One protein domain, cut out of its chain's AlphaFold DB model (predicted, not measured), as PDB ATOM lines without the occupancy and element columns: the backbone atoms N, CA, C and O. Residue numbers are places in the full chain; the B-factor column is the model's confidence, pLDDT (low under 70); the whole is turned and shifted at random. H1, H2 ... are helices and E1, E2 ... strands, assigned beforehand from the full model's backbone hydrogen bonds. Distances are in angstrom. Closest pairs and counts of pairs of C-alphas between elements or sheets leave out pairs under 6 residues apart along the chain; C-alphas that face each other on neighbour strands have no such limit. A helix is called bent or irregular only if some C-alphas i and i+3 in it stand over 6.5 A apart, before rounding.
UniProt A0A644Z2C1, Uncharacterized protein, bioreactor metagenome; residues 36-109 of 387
ATOM      1  N   ALA A  36      12.737 228.159   8.822       95.31
ATOM      2  CA  ALA A  36      14.028 227.568   9.133       95.31
ATOM      3  C   ALA A  36      14.157 227.225  10.623       95.31
ATOM      4  O   ALA A  36      14.010 228.076  11.506       95.31
ATOM      5  N   PHE A  37      14.496 225.970  10.885       96.31
ATOM      6  CA  PHE A  37      14.714 225.396  12.201       96.31
ATOM      7  C   PHE A  37      16.142 224.869  12.301       96.31
ATOM      8  O   PHE A  37      16.572 224.027  11.513       96.31
ATOM      9  N   ASP A  38      16.892 225.391  13.269       96.38
ATOM     10  CA  ASP A  38      18.268 224.974  13.527       96.38
ATOM     11  C   ASP A  38      18.271 223.713  14.389       96.38
ATOM     12  O   ASP A  38      18.032 223.768  15.599       96.38
ATOM     13  N   CYS A  39      18.597 222.575  13.781       97.19
ATOM     14  CA  CYS A  39      18.598 221.280  14.452       97.19
ATOM     15  C   CYS A  39      19.591 221.201  15.625       97.19
ATOM     16  O   CYS A  39      19.504 220.282  16.432       97.19
ATOM     17  N   ARG A  40      20.532 222.147  15.763       96.81
ATOM     18  CA  ARG A  40      21.472 222.192  16.900       96.81
ATOM     19  C   ARG A  40      20.852 222.754  18.176       96.81
ATOM     20  O   ARG A  40      21.435 222.595  19.242       96.81
ATOM     21  N   GLN A  41      19.703 223.426  18.082       95.44
ATOM     22  CA  GLN A  41      19.032 224.019  19.246       95.44
ATOM     23  C   GLN A  41      18.373 222.973  20.151       95.44
ATOM     24  O   GLN A  41      17.963 223.302  21.263       95.44
ATOM     25  N   VAL A  42      18.278 221.724  19.693       96.00
ATOM     26  CA  VAL A  42      17.598 220.642  20.401       96.00
ATOM     27  C   VAL A  42      18.422 219.350  20.373       96.00
ATOM     28  O   VAL A  42      19.015 219.026  19.344       96.00
ATOM     29  N   PRO A  43      18.431 218.547  21.456       95.44
ATOM     30  CA  PRO A  43      19.188 217.289  21.493       95.44
ATOM     31  C   PRO A  43      18.738 216.248  20.458       95.44
ATOM     32  O   PRO A  43      19.510 215.371  20.084       95.44
ATOM     33  N   TRP A  44      17.485 216.334  20.010       96.12
ATOM     34  CA  TRP A  44      16.857 215.400  19.075       96.12
ATOM     35  C   TRP A  44      16.934 215.853  17.613       96.12
ATOM     36  O   TRP A  44      16.429 215.161  16.735       96.12
ATOM     37  N   GLY A  45      17.571 216.986  17.303       95.62
ATOM     38  CA  GLY A  45      17.593 217.508  15.932       95.62
ATOM     39  C   GLY A  45      18.357 216.618  14.945       95.62
ATOM     40  O   GLY A  45      18.098 216.662  13.745       95.62
ATOM     41  N   ASN A  46      19.252 215.756  15.434       94.94
ATOM     42  CA  ASN A  46      19.920 214.725  14.632       94.94
ATOM     43  C   ASN A  46      18.993 213.572  14.201       94.94
ATOM     44  O   ASN A  46      19.387 212.784  13.347       94.94
ATOM     45  N   GLN A  47      17.787 213.473  14.767       95.88
ATOM     46  CA  GLN A  47      16.761 212.511  14.352       95.88
ATOM     47  C   GLN A  47      16.048 212.965  13.068       95.88
ATOM     48  O   GLN A  47      15.436 212.148  12.382       95.88
ATOM     49  N   LEU A  48      16.141 214.254  12.717       96.25
ATOM     50  CA  LEU A  48      15.595 214.792  11.476       96.25
ATOM     51  C   LEU A  48      16.549 214.529  10.309       96.25
ATOM     52  O   LEU A  48      17.747 214.817  10.384       96.25
ATOM     53  N   ILE A  49      15.994 214.044   9.197       95.12
ATOM     54  CA  ILE A  49      16.722 213.882   7.935       95.12
ATOM     55  C   ILE A  49      17.097 215.269   7.405       95.12
ATOM     56  O   ILE A  49      16.228 216.027   6.976       95.12
ATOM     57  N   GLN A  50      18.389 215.578   7.397       95.62
ATOM     58  CA  GLN A  50      18.946 216.849   6.930       95.62
ATOM     59  C   GLN A  50      19.677 216.663   5.603       95.62
ATOM     60  O   GLN A  50      20.263 215.611   5.346       95.62
ATOM     61  N   ARG A  51      19.663 217.700   4.763       95.50
ATOM     62  CA  ARG A  51      20.347 217.674   3.472       95.50
ATOM     63  C   ARG A  51      21.811 218.083   3.616       95.50
ATOM     64  O   ARG A  51      22.103 219.220   3.983       95.50
ATOM     65  N   ASP A  52      22.697 217.166   3.235       92.50
ATOM     66  CA  ASP A  52      24.155 217.352   3.183       92.50
ATOM     67  C   ASP A  52      24.699 217.491   1.741       92.50
ATOM     68  O   ASP A  52      25.906 217.619   1.538       92.50
ATOM     69  N   GLY A  53      23.828 217.503   0.722       91.62
ATOM     70  CA  GLY A  53      24.223 217.526  -0.691       91.62
ATOM     71  C   GLY A  53      23.191 218.140  -1.655       91.62
ATOM     72  O   GLY A  53      22.367 218.970  -1.245       91.62
ATOM     73  N   PRO A  54      23.259 217.823  -2.965       92.81
ATOM     74  CA  PRO A  54      22.325 218.341  -3.961       92.81
ATOM     75  C   PRO A  54      20.880 217.875  -3.729       92.81
ATOM     76  O   PRO A  54      20.599 216.975  -2.942       92.81
ATOM     77  N   ARG A  55      19.938 218.562  -4.385       92.50
ATOM     78  CA  ARG A  55      18.490 218.402  -4.155       92.50
ATOM     79  C   ARG A  55      17.891 217.123  -4.746       92.50
ATOM     80  O   ARG A  55      16.758 216.788  -4.430       92.50
ATOM     81  N   ASP A  56      18.627 216.450  -5.616       90.81
ATOM     82  CA  ASP A  56      18.255 215.198  -6.274       90.81
ATOM     83  C   ASP A  56      18.687 213.951  -5.483       90.81
ATOM     84  O   ASP A  56      18.395 212.828  -5.893       90.81
ATOM     85  N   GLN A  57      19.356 214.124  -4.337       91.44
ATOM     86  CA  GLN A  57      19.757 213.002  -3.498       91.44
ATOM     87  C   GLN A  57      18.546 212.265  -2.899       91.44
ATOM     88  O   GLN A  57      17.588 212.901  -2.443       91.44
ATOM     89  N   PRO A  58      18.603 210.922  -2.798       90.50
ATOM     90  CA  PRO A  58      17.593 210.149  -2.086       90.50
ATOM     91  C   PRO A  58      17.391 210.655  -0.650       90.50
ATOM     92  O   PRO A  58      18.349 210.841   0.094       90.50
ATOM     93  N   GLY A  59      16.133 210.857  -0.253       88.38
ATOM     94  CA  GLY A  59      15.772 211.346   1.086       88.38
ATOM     95  C   GLY A  59      15.634 212.867   1.200       88.38
ATOM     96  O   GLY A  59      15.077 213.335   2.196       88.38
ATOM     97  N   VAL A  60      16.048 213.625   0.179       94.88
ATOM     98  CA  VAL A  60      15.722 215.049   0.063       94.88
ATOM     99  C   VAL A  60      14.296 215.193  -0.464       94.88
ATOM    100  O   VAL A  60      13.979 214.706  -1.551       94.88
ATOM    101  N   LYS A  61      13.408 215.811   0.316       95.31
ATOM    102  CA  LYS A  61      11.978 215.905   0.005       95.31
ATOM    103  C   LYS A  61      11.381 217.219   0.484       95.31
ATOM    104  O   LYS A  61      11.685 217.704   1.571       95.31
ATOM    105  N   TYR A  62      10.451 217.720  -0.322       94.31
ATOM    106  CA  TYR A  62       9.510 218.754   0.073       94.31
ATOM    107  C   TYR A  62       8.322 218.079   0.778       94.31
ATOM    108  O   TYR A  62       7.436 217.540   0.114       94.31
ATOM    109  N   GLY A  63       8.360 218.023   2.114       95.00
ATOM    110  CA  GLY A  63       7.377 217.333   2.957       95.00
ATOM    111  C   GLY A  63       7.843 215.963   3.468       95.00
ATOM    112  O   GLY A  63       7.916 214.977   2.729       95.00
ATOM    113  N   ILE A  64       8.136 215.900   4.765       96.44
ATOM    114  CA  ILE A  64       8.527 214.725   5.547       96.44
ATOM    115  C   ILE A  64       7.808 214.818   6.893       96.44
ATOM    116  O   ILE A  64       7.864 215.853   7.553       96.44
ATOM    117  N   PHE A  65       7.151 213.742   7.321       97.81
ATOM    118  CA  PHE A  65       6.581 213.669   8.665       97.81
ATOM    119  C   PHE A  65       7.623 213.152   9.658       97.81
ATOM    120  O   PHE A  65       8.336 212.185   9.382       97.81
ATOM    121  N   MET A  66       7.717 213.812  10.810       98.12
ATOM    122  CA  MET A  66       8.522 213.369  11.946       98.12
ATOM    123  C   MET A  66       8.006 212.027  12.485       98.12
ATOM    124  O   MET A  66       6.843 211.677  12.300       98.12
ATOM    125  N   SER A  67       8.846 211.278  13.204       97.94
ATOM    126  CA  SER A  67       8.351 210.120  13.958       97.94
ATOM    127  C   SER A  67       7.410 210.565  15.094       97.94
ATOM    128  O   SER A  67       7.493 211.721  15.535       97.94
ATOM    129  N   PRO A  68       6.560 209.671  15.633       98.38
ATOM    130  CA  PRO A  68       5.718 209.990  16.786       98.38
ATOM    131  C   PRO A  68       6.517 210.479  18.003       98.38
ATOM    132  O   PRO A  68       6.105 211.410  18.697       98.38
ATOM    133  N   GLU A  69       7.684 209.888  18.262       98.00
ATOM    134  CA  GLU A  69       8.573 210.267  19.367       98.00
ATOM    135  C   GLU A  69       9.157 211.665  19.150       98.00
ATOM    136  O   GLU A  69       9.106 212.501  20.052       98.00
ATOM    137  N   THR A  70       9.647 211.942  17.939       98.12
ATOM    138  CA  THR A  70      10.200 213.253  17.583       98.12
ATOM    139  C   THR A  70       9.119 214.330  17.614       98.12
ATOM    140  O   THR A  70       9.367 215.424  18.113       98.12
ATOM    141  N   THR A  71       7.898 214.017  17.167       98.56
ATOM    142  CA  THR A  71       6.753 214.940  17.219       98.56
ATOM    143  C   THR A  71       6.432 215.353  18.654       98.56
ATOM    144  O   THR A  71       6.255 216.537  18.915       98.56
ATOM    145  N   LYS A  72       6.427 214.420  19.616       98.25
ATOM    146  CA  LYS A  72       6.204 214.757  21.036       98.25
ATOM    147  C   LYS A  72       7.271 215.708  21.579       98.25
ATOM    148  O   LYS A  72       6.955 216.625  22.333       98.25
ATOM    149  N   LEU A  73       8.531 215.487  21.201       98.12
ATOM    150  CA  LEU A  73       9.642 216.351  21.596       98.12
ATOM    151  C   LEU A  73       9.547 217.736  20.941       98.12
ATOM    152  O   LEU A  73       9.806 218.742  21.600       98.12
ATOM    153  N   PHE A  74       9.143 217.786  19.671       98.19
ATOM    154  CA  PHE A  74       8.860 219.024  18.953       98.19
ATOM    155  C   PHE A  74       7.717 219.801  19.613       98.19
ATOM    156  O   PHE A  74       7.889 220.984  19.888       98.19
ATOM    157  N   ASP A  75       6.601 219.149  19.935       98.25
ATOM    158  CA  ASP A  75       5.417 219.788  20.524       98.25
ATOM    159  C   ASP A  75       5.693 220.382  21.909       98.25
ATOM    160  O   ASP A  75       5.144 221.423  22.261       98.25
ATOM    161  N   ALA A  76       6.582 219.757  22.684       97.44
ATOM    162  CA  ALA A  76       7.000 220.267  23.987       97.44
ATOM    163  C   ALA A  76       7.962 221.470  23.903       97.44
ATOM    164  O   ALA A  76       8.118 222.197  24.883       97.44
ATOM    165  N   PHE A  77       8.637 221.661  22.766       96.81
ATOM    166  CA  PHE A  77       9.701 222.655  22.602       96.81
ATOM    167  C   PHE A  77       9.296 223.838  21.718       96.81
ATOM    168  O   PHE A  77       9.610 224.989  22.018       96.81
ATOM    169  N   SER A  78       8.662 223.552  20.583       96.94
ATOM    170  CA  SER A  78       8.503 224.495  19.487       96.94
ATOM    171  C   SER A  78       7.243 225.336  19.657       96.94
ATOM    172  O   SER A  78       6.147 224.784  19.774       96.94
ATOM    173  N   PRO A  79       7.338 226.670  19.542       96.94
ATOM    174  CA  PRO A  79       6.150 227.512  19.555       96.94
ATOM    175  C   PRO A  79       5.288 227.324  18.294       96.94
ATOM    176  O   PRO A  79       4.146 227.758  18.279       96.94
ATOM    177  N   TYR A  80       5.807 226.662  17.253       98.00
ATOM    178  CA  TYR A  80       5.074 226.353  16.023       98.00
ATOM    179  C   TYR A  80       4.205 225.088  16.123       98.00
ATOM    180  O   TYR A  80       3.607 224.684  15.125       98.00
ATOM    181  N   ALA A  81       4.103 224.451  17.295       97.62
ATOM    182  CA  ALA A  81       3.257 223.270  17.492       97.62
ATOM    183  C   ALA A  81       1.781 223.500  17.103       97.62
ATOM    184  O   ALA A  81       1.100 222.562  16.677       97.62
ATOM    185  N   ASP A  82       1.307 224.745  17.197       97.06
ATOM    186  CA  ASP A  82      -0.057 225.177  16.872       97.06
ATOM    187  C   ASP A  82      -0.306 225.467  15.378       97.06
ATOM    188  O   ASP A  82      -1.451 225.628  14.955       97.06
ATOM    189  N   SER A  83       0.762 225.556  14.587       97.62
ATOM    190  CA  SER A  83       0.744 226.028  13.198       97.62
ATOM    191  C   SER A  83       1.404 225.050  12.235       97.62
ATOM    192  O   SER A  83       1.222 225.192  11.026       97.62
ATOM    193  N   VAL A  84       2.133 224.051  12.742       98.12
ATOM    194  CA  VAL A  84       2.722 222.978  11.942       98.12
ATOM    195  C   VAL A  84       1.647 222.090  11.328       98.12
ATOM    196  O   VAL A  84       0.608 221.800  11.928       98.12
ATOM    197  N   ILE A  85       1.931 221.631  10.121       98.00
ATOM    198  CA  ILE A  85       1.074 220.720   9.377       98.00
ATOM    199  C   ILE A  85       1.238 219.305   9.914       98.00
ATOM    200  O   ILE A  85       2.346 218.909  10.283       98.00
ATOM    201  N   ARG A  86       0.141 218.541   9.958       97.88
ATOM    202  CA  ARG A  86       0.129 217.199  10.550       97.88
ATOM    203  C   ARG A  86      -0.532 216.154   9.669       97.88
ATOM    204  O   ARG A  86      -1.536 216.432   9.015       97.88
ATOM    205  N   ASP A  87       0.010 214.941   9.691       97.06
ATOM    206  CA  ASP A  87      -0.644 213.775   9.090       97.06
ATOM    207  C   ASP A  87      -1.834 213.291   9.940       97.06
ATOM    208  O   ASP A  87      -2.189 213.891  10.954       97.06
ATOM    209  N   LYS A  88      -2.463 212.188   9.524       95.56
ATOM    210  CA  LYS A  88      -3.616 211.590  10.215       95.56
ATOM    211  C   LYS A  88      -3.316 211.118  11.643       95.56
ATOM    212  O   LYS A  88      -4.242 211.004  12.440       95.56
ATOM    213  N   ASP A  89      -2.052 210.826  11.947       97.25
ATOM    214  CA  ASP A  89      -1.604 210.319  13.247       97.25
ATOM    215  C   ASP A  89      -1.094 211.463  14.145       97.25
ATOM    216  O   ASP A  89      -0.728 211.241  15.298       97.25
ATOM    217  N   GLY A  90      -1.117 212.703  13.640       97.56
ATOM    218  CA  GLY A  90      -0.702 213.903  14.357       97.56
ATOM    219  C   GLY A  90       0.784 214.231  14.230       97.56
ATOM    220  O   GLY A  90       1.232 215.177  14.882       97.56
ATOM    221  N   ASN A  91       1.539 213.504  13.402       98.50
ATOM    222  CA  ASN A  91       2.971 213.721  13.231       98.50
ATOM    223  C   ASN A  91       3.242 215.043  12.510       98.50
ATOM    224  O   ASN A  91       2.612 215.337  11.494       98.50
ATOM    225  N   ALA A  92       4.186 215.830  13.025       98.44
ATOM    226  CA  ALA A  92       4.524 217.143  12.484       98.44
ATOM    227  C   ALA A  92       5.294 217.043  11.155       98.44
ATOM    228  O   ALA A  92       6.156 216.176  10.995       98.44
ATOM    229  N   MET A  93       5.009 217.943  10.211       98.25
ATOM    230  CA  MET A  93       5.671 217.999   8.907       98.25
ATOM    231  C   MET A  93       6.811 219.022   8.865       98.25
ATOM    232  O   MET A  93       6.698 220.144   9.361       98.25
ATOM    233  N   TYR A  94       7.895 218.647   8.196       97.75
ATOM    234  CA  TYR A  94       9.025 219.509   7.858       97.75
ATOM    235  C   TYR A  94       9.524 219.189   6.439       97.75
ATOM    236  O   TYR A  94       9.031 218.264   5.794       97.75
ATOM    237  N   GLU A  95      10.502 219.929   5.933       96.44
ATOM    238  CA  GLU A  95      11.195 219.626   4.682       96.44
ATOM    239  C   GLU A  95      12.710 219.846   4.796       96.44
ATOM    240  O   GLU A  95      13.202 220.447   5.751       96.44
ATOM    241  N   ASN A  96      13.460 219.300   3.841       96.69
ATOM    242  CA  ASN A  96      14.915 219.464   3.756       96.69
ATOM    243  C   ASN A  96      15.395 219.762   2.321       96.69
ATOM    244  O   ASN A  96      16.577 219.598   2.005       96.69
ATOM    245  N   TYR A  97      14.485 220.147   1.427       95.44
ATOM    246  CA  TYR A  97      14.756 220.418   0.019       95.44
ATOM    247  C   TYR A  97      15.408 221.792  -0.176       95.44
ATOM    248  O   TYR A  97      16.355 221.930  -0.969       95.44
ATOM    249  N   TYR A  98      14.952 222.813   0.554       93.56
ATOM    250  CA  TYR A  98      15.478 224.170   0.416       93.56
ATOM    251  C   TYR A  98      16.703 224.418   1.292       93.56
ATOM    252  O   TYR A  98      17.739 224.853   0.767       93.56
ATOM    253  N   THR A  99      16.649 224.071   2.576       93.38
ATOM    254  CA  THR A  99      17.767 224.283   3.506       93.38
ATOM    255  C   THR A  99      18.889 223.257   3.348       93.38
ATOM    256  O   THR A  99      18.772 222.244   2.657       93.38
ATOM    257  N   GLN A 100      20.035 223.558   3.957       93.19
ATOM    258  CA  GLN A 100      21.143 222.622   4.152       93.19
ATOM    259  C   GLN A 100      21.386 222.442   5.644       93.19
ATOM    260  O   GLN A 100      21.060 223.333   6.436       93.19
ATOM    261  N   LYS A 101      22.014 221.326   6.023       94.50
ATOM    262  CA  LYS A 101      22.496 221.104   7.389       94.50
ATOM    263  C   LYS A 101      23.268 222.334   7.896       94.50
ATOM    264  O   LYS A 101      24.105 222.871   7.168       94.50
ATOM    265  N   PRO A 102      23.016 222.793   9.134       95.94
ATOM    266  CA  PRO A 102      22.241 222.142  10.196       95.94
ATOM    267  C   PRO A 102      20.742 222.494  10.240       95.94
ATOM    268  O   PRO A 102      20.136 222.408  11.306       95.94
ATOM    269  N   PHE A 103      20.142 222.924   9.128       97.31
ATOM    270  CA  PHE A 103      18.763 223.410   9.093       97.31
ATOM    271  C   PHE A 103      17.812 222.485   8.329       97.31
ATOM    272  O   PHE A 103      18.170 221.895   7.305       97.31
ATOM    273  N   VAL A 104      16.568 222.456   8.793       97.62
ATOM    274  CA  VAL A 104      15.371 222.014   8.058       97.62
ATOM    275  C   VAL A 104      14.370 223.168   8.025       97.62
ATOM    276  O   VAL A 104      14.481 224.059   8.868       97.62
ATOM    277  N   ASP A 105      13.373 223.143   7.145       97.62
ATOM    278  CA  ASP A 105      12.234 224.059   7.260       97.62
ATOM    279  C   ASP A 105      11.029 223.340   7.879       97.62
ATOM    280  O   ASP A 105      10.572 222.301   7.402       97.62
ATOM    281  N   LEU A 106      10.485 223.897   8.961       97.75
ATOM    282  CA  LEU A 106       9.181 223.483   9.473       97.75
ATOM    283  C   LEU A 106       8.111 223.891   8.467       97.75
ATOM    284  O   LEU A 106       8.108 225.035   8.010       97.75
ATOM    285  N   MET A 107       7.180 222.979   8.185       97.69
ATOM    286  CA  MET A 107       6.059 223.266   7.298       97.69
ATOM    287  C   MET A 107       4.856 223.722   8.120       97.69
ATOM    288  O   MET A 107       4.192 222.918   8.776       97.69
ATOM    289  N   VAL A 108       4.600 225.028   8.105       97.50
ATOM    290  CA  VAL A 108       3.621 225.711   8.964       97.50
ATOM    291  C   VAL A 108       2.609 226.502   8.140       97.50
ATOM    292  O   VAL A 108       2.848 226.795   6.977       97.50
ATOM    293  N   GLN A 109       1.473 226.879   8.722       97.31
ATOM    294  CA  GLN A 109       0.468 227.716   8.056       97.31
ATOM    295  C   GLN A 109      -0.062 228.808   8.996       97.31
ATOM    296  O   GLN A 109      -0.268 228.542  10.187       97.31
TER     297      GLN A 109
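This is residues 36 to 109 of the 387 residues of an uncharacterized protein of bioreactor metagenome (UniProt A0A644Z2C1). There is little regular structure: short strands E2 and E3 sit near the middle, E1 beside E3, among long loops, with helices H1 and H2 at one end, off the sheet. The 74 printed residues, 25 in named elements, run E1 H1 H2 E2 E3, class mixed; the antiparallel sheet is E1 - E3 - E2. The whole is compact, radius of gyration of the C-alphas 11.4 A, spanning 31 by 25 by 20 A.

E1, residues 36 to 38, 6.6 A, begins at C-alpha (14.028, 227.568, 9.133). H1 is residues 68 to 77, 14.5 A. H2, residues 79 to 82, is irregular, 7.2 A from C-alpha 79 to 82. E2 is residues 93 to 95, 7.1 A. E3, residues 103 to 107, 12.8 A, ends at C-alpha (6.059, 223.266, 7.298).

E1 is antiparallel to E3, 134 degrees, with N 37 and O 104 2.8 A apart. E2 and E3 form a hairpin, 136 degrees, N 95 and O 105 2.8 A apart. E1, H1 H2, E2 make a split strand-helix-strand unit, two strands of one sheet that are not neighbours, with helices between them along the chain and E3 between them in the sheet, its crossover right-handed. H1 and H2 are close but not clearly touching, the closest C-alphas, Asp 75 and Ala 81, 5.1 A apart. Every O i to N i+4 pair of H1 is within hydrogen-bond range; H2 is too short for one.

The farthest C-alphas, Asp 56 and Ala 76, are 32.7 A apart. The printed part has no cut, E1 to H1 is a long link, and no printed residue is under 70 in pLDDT.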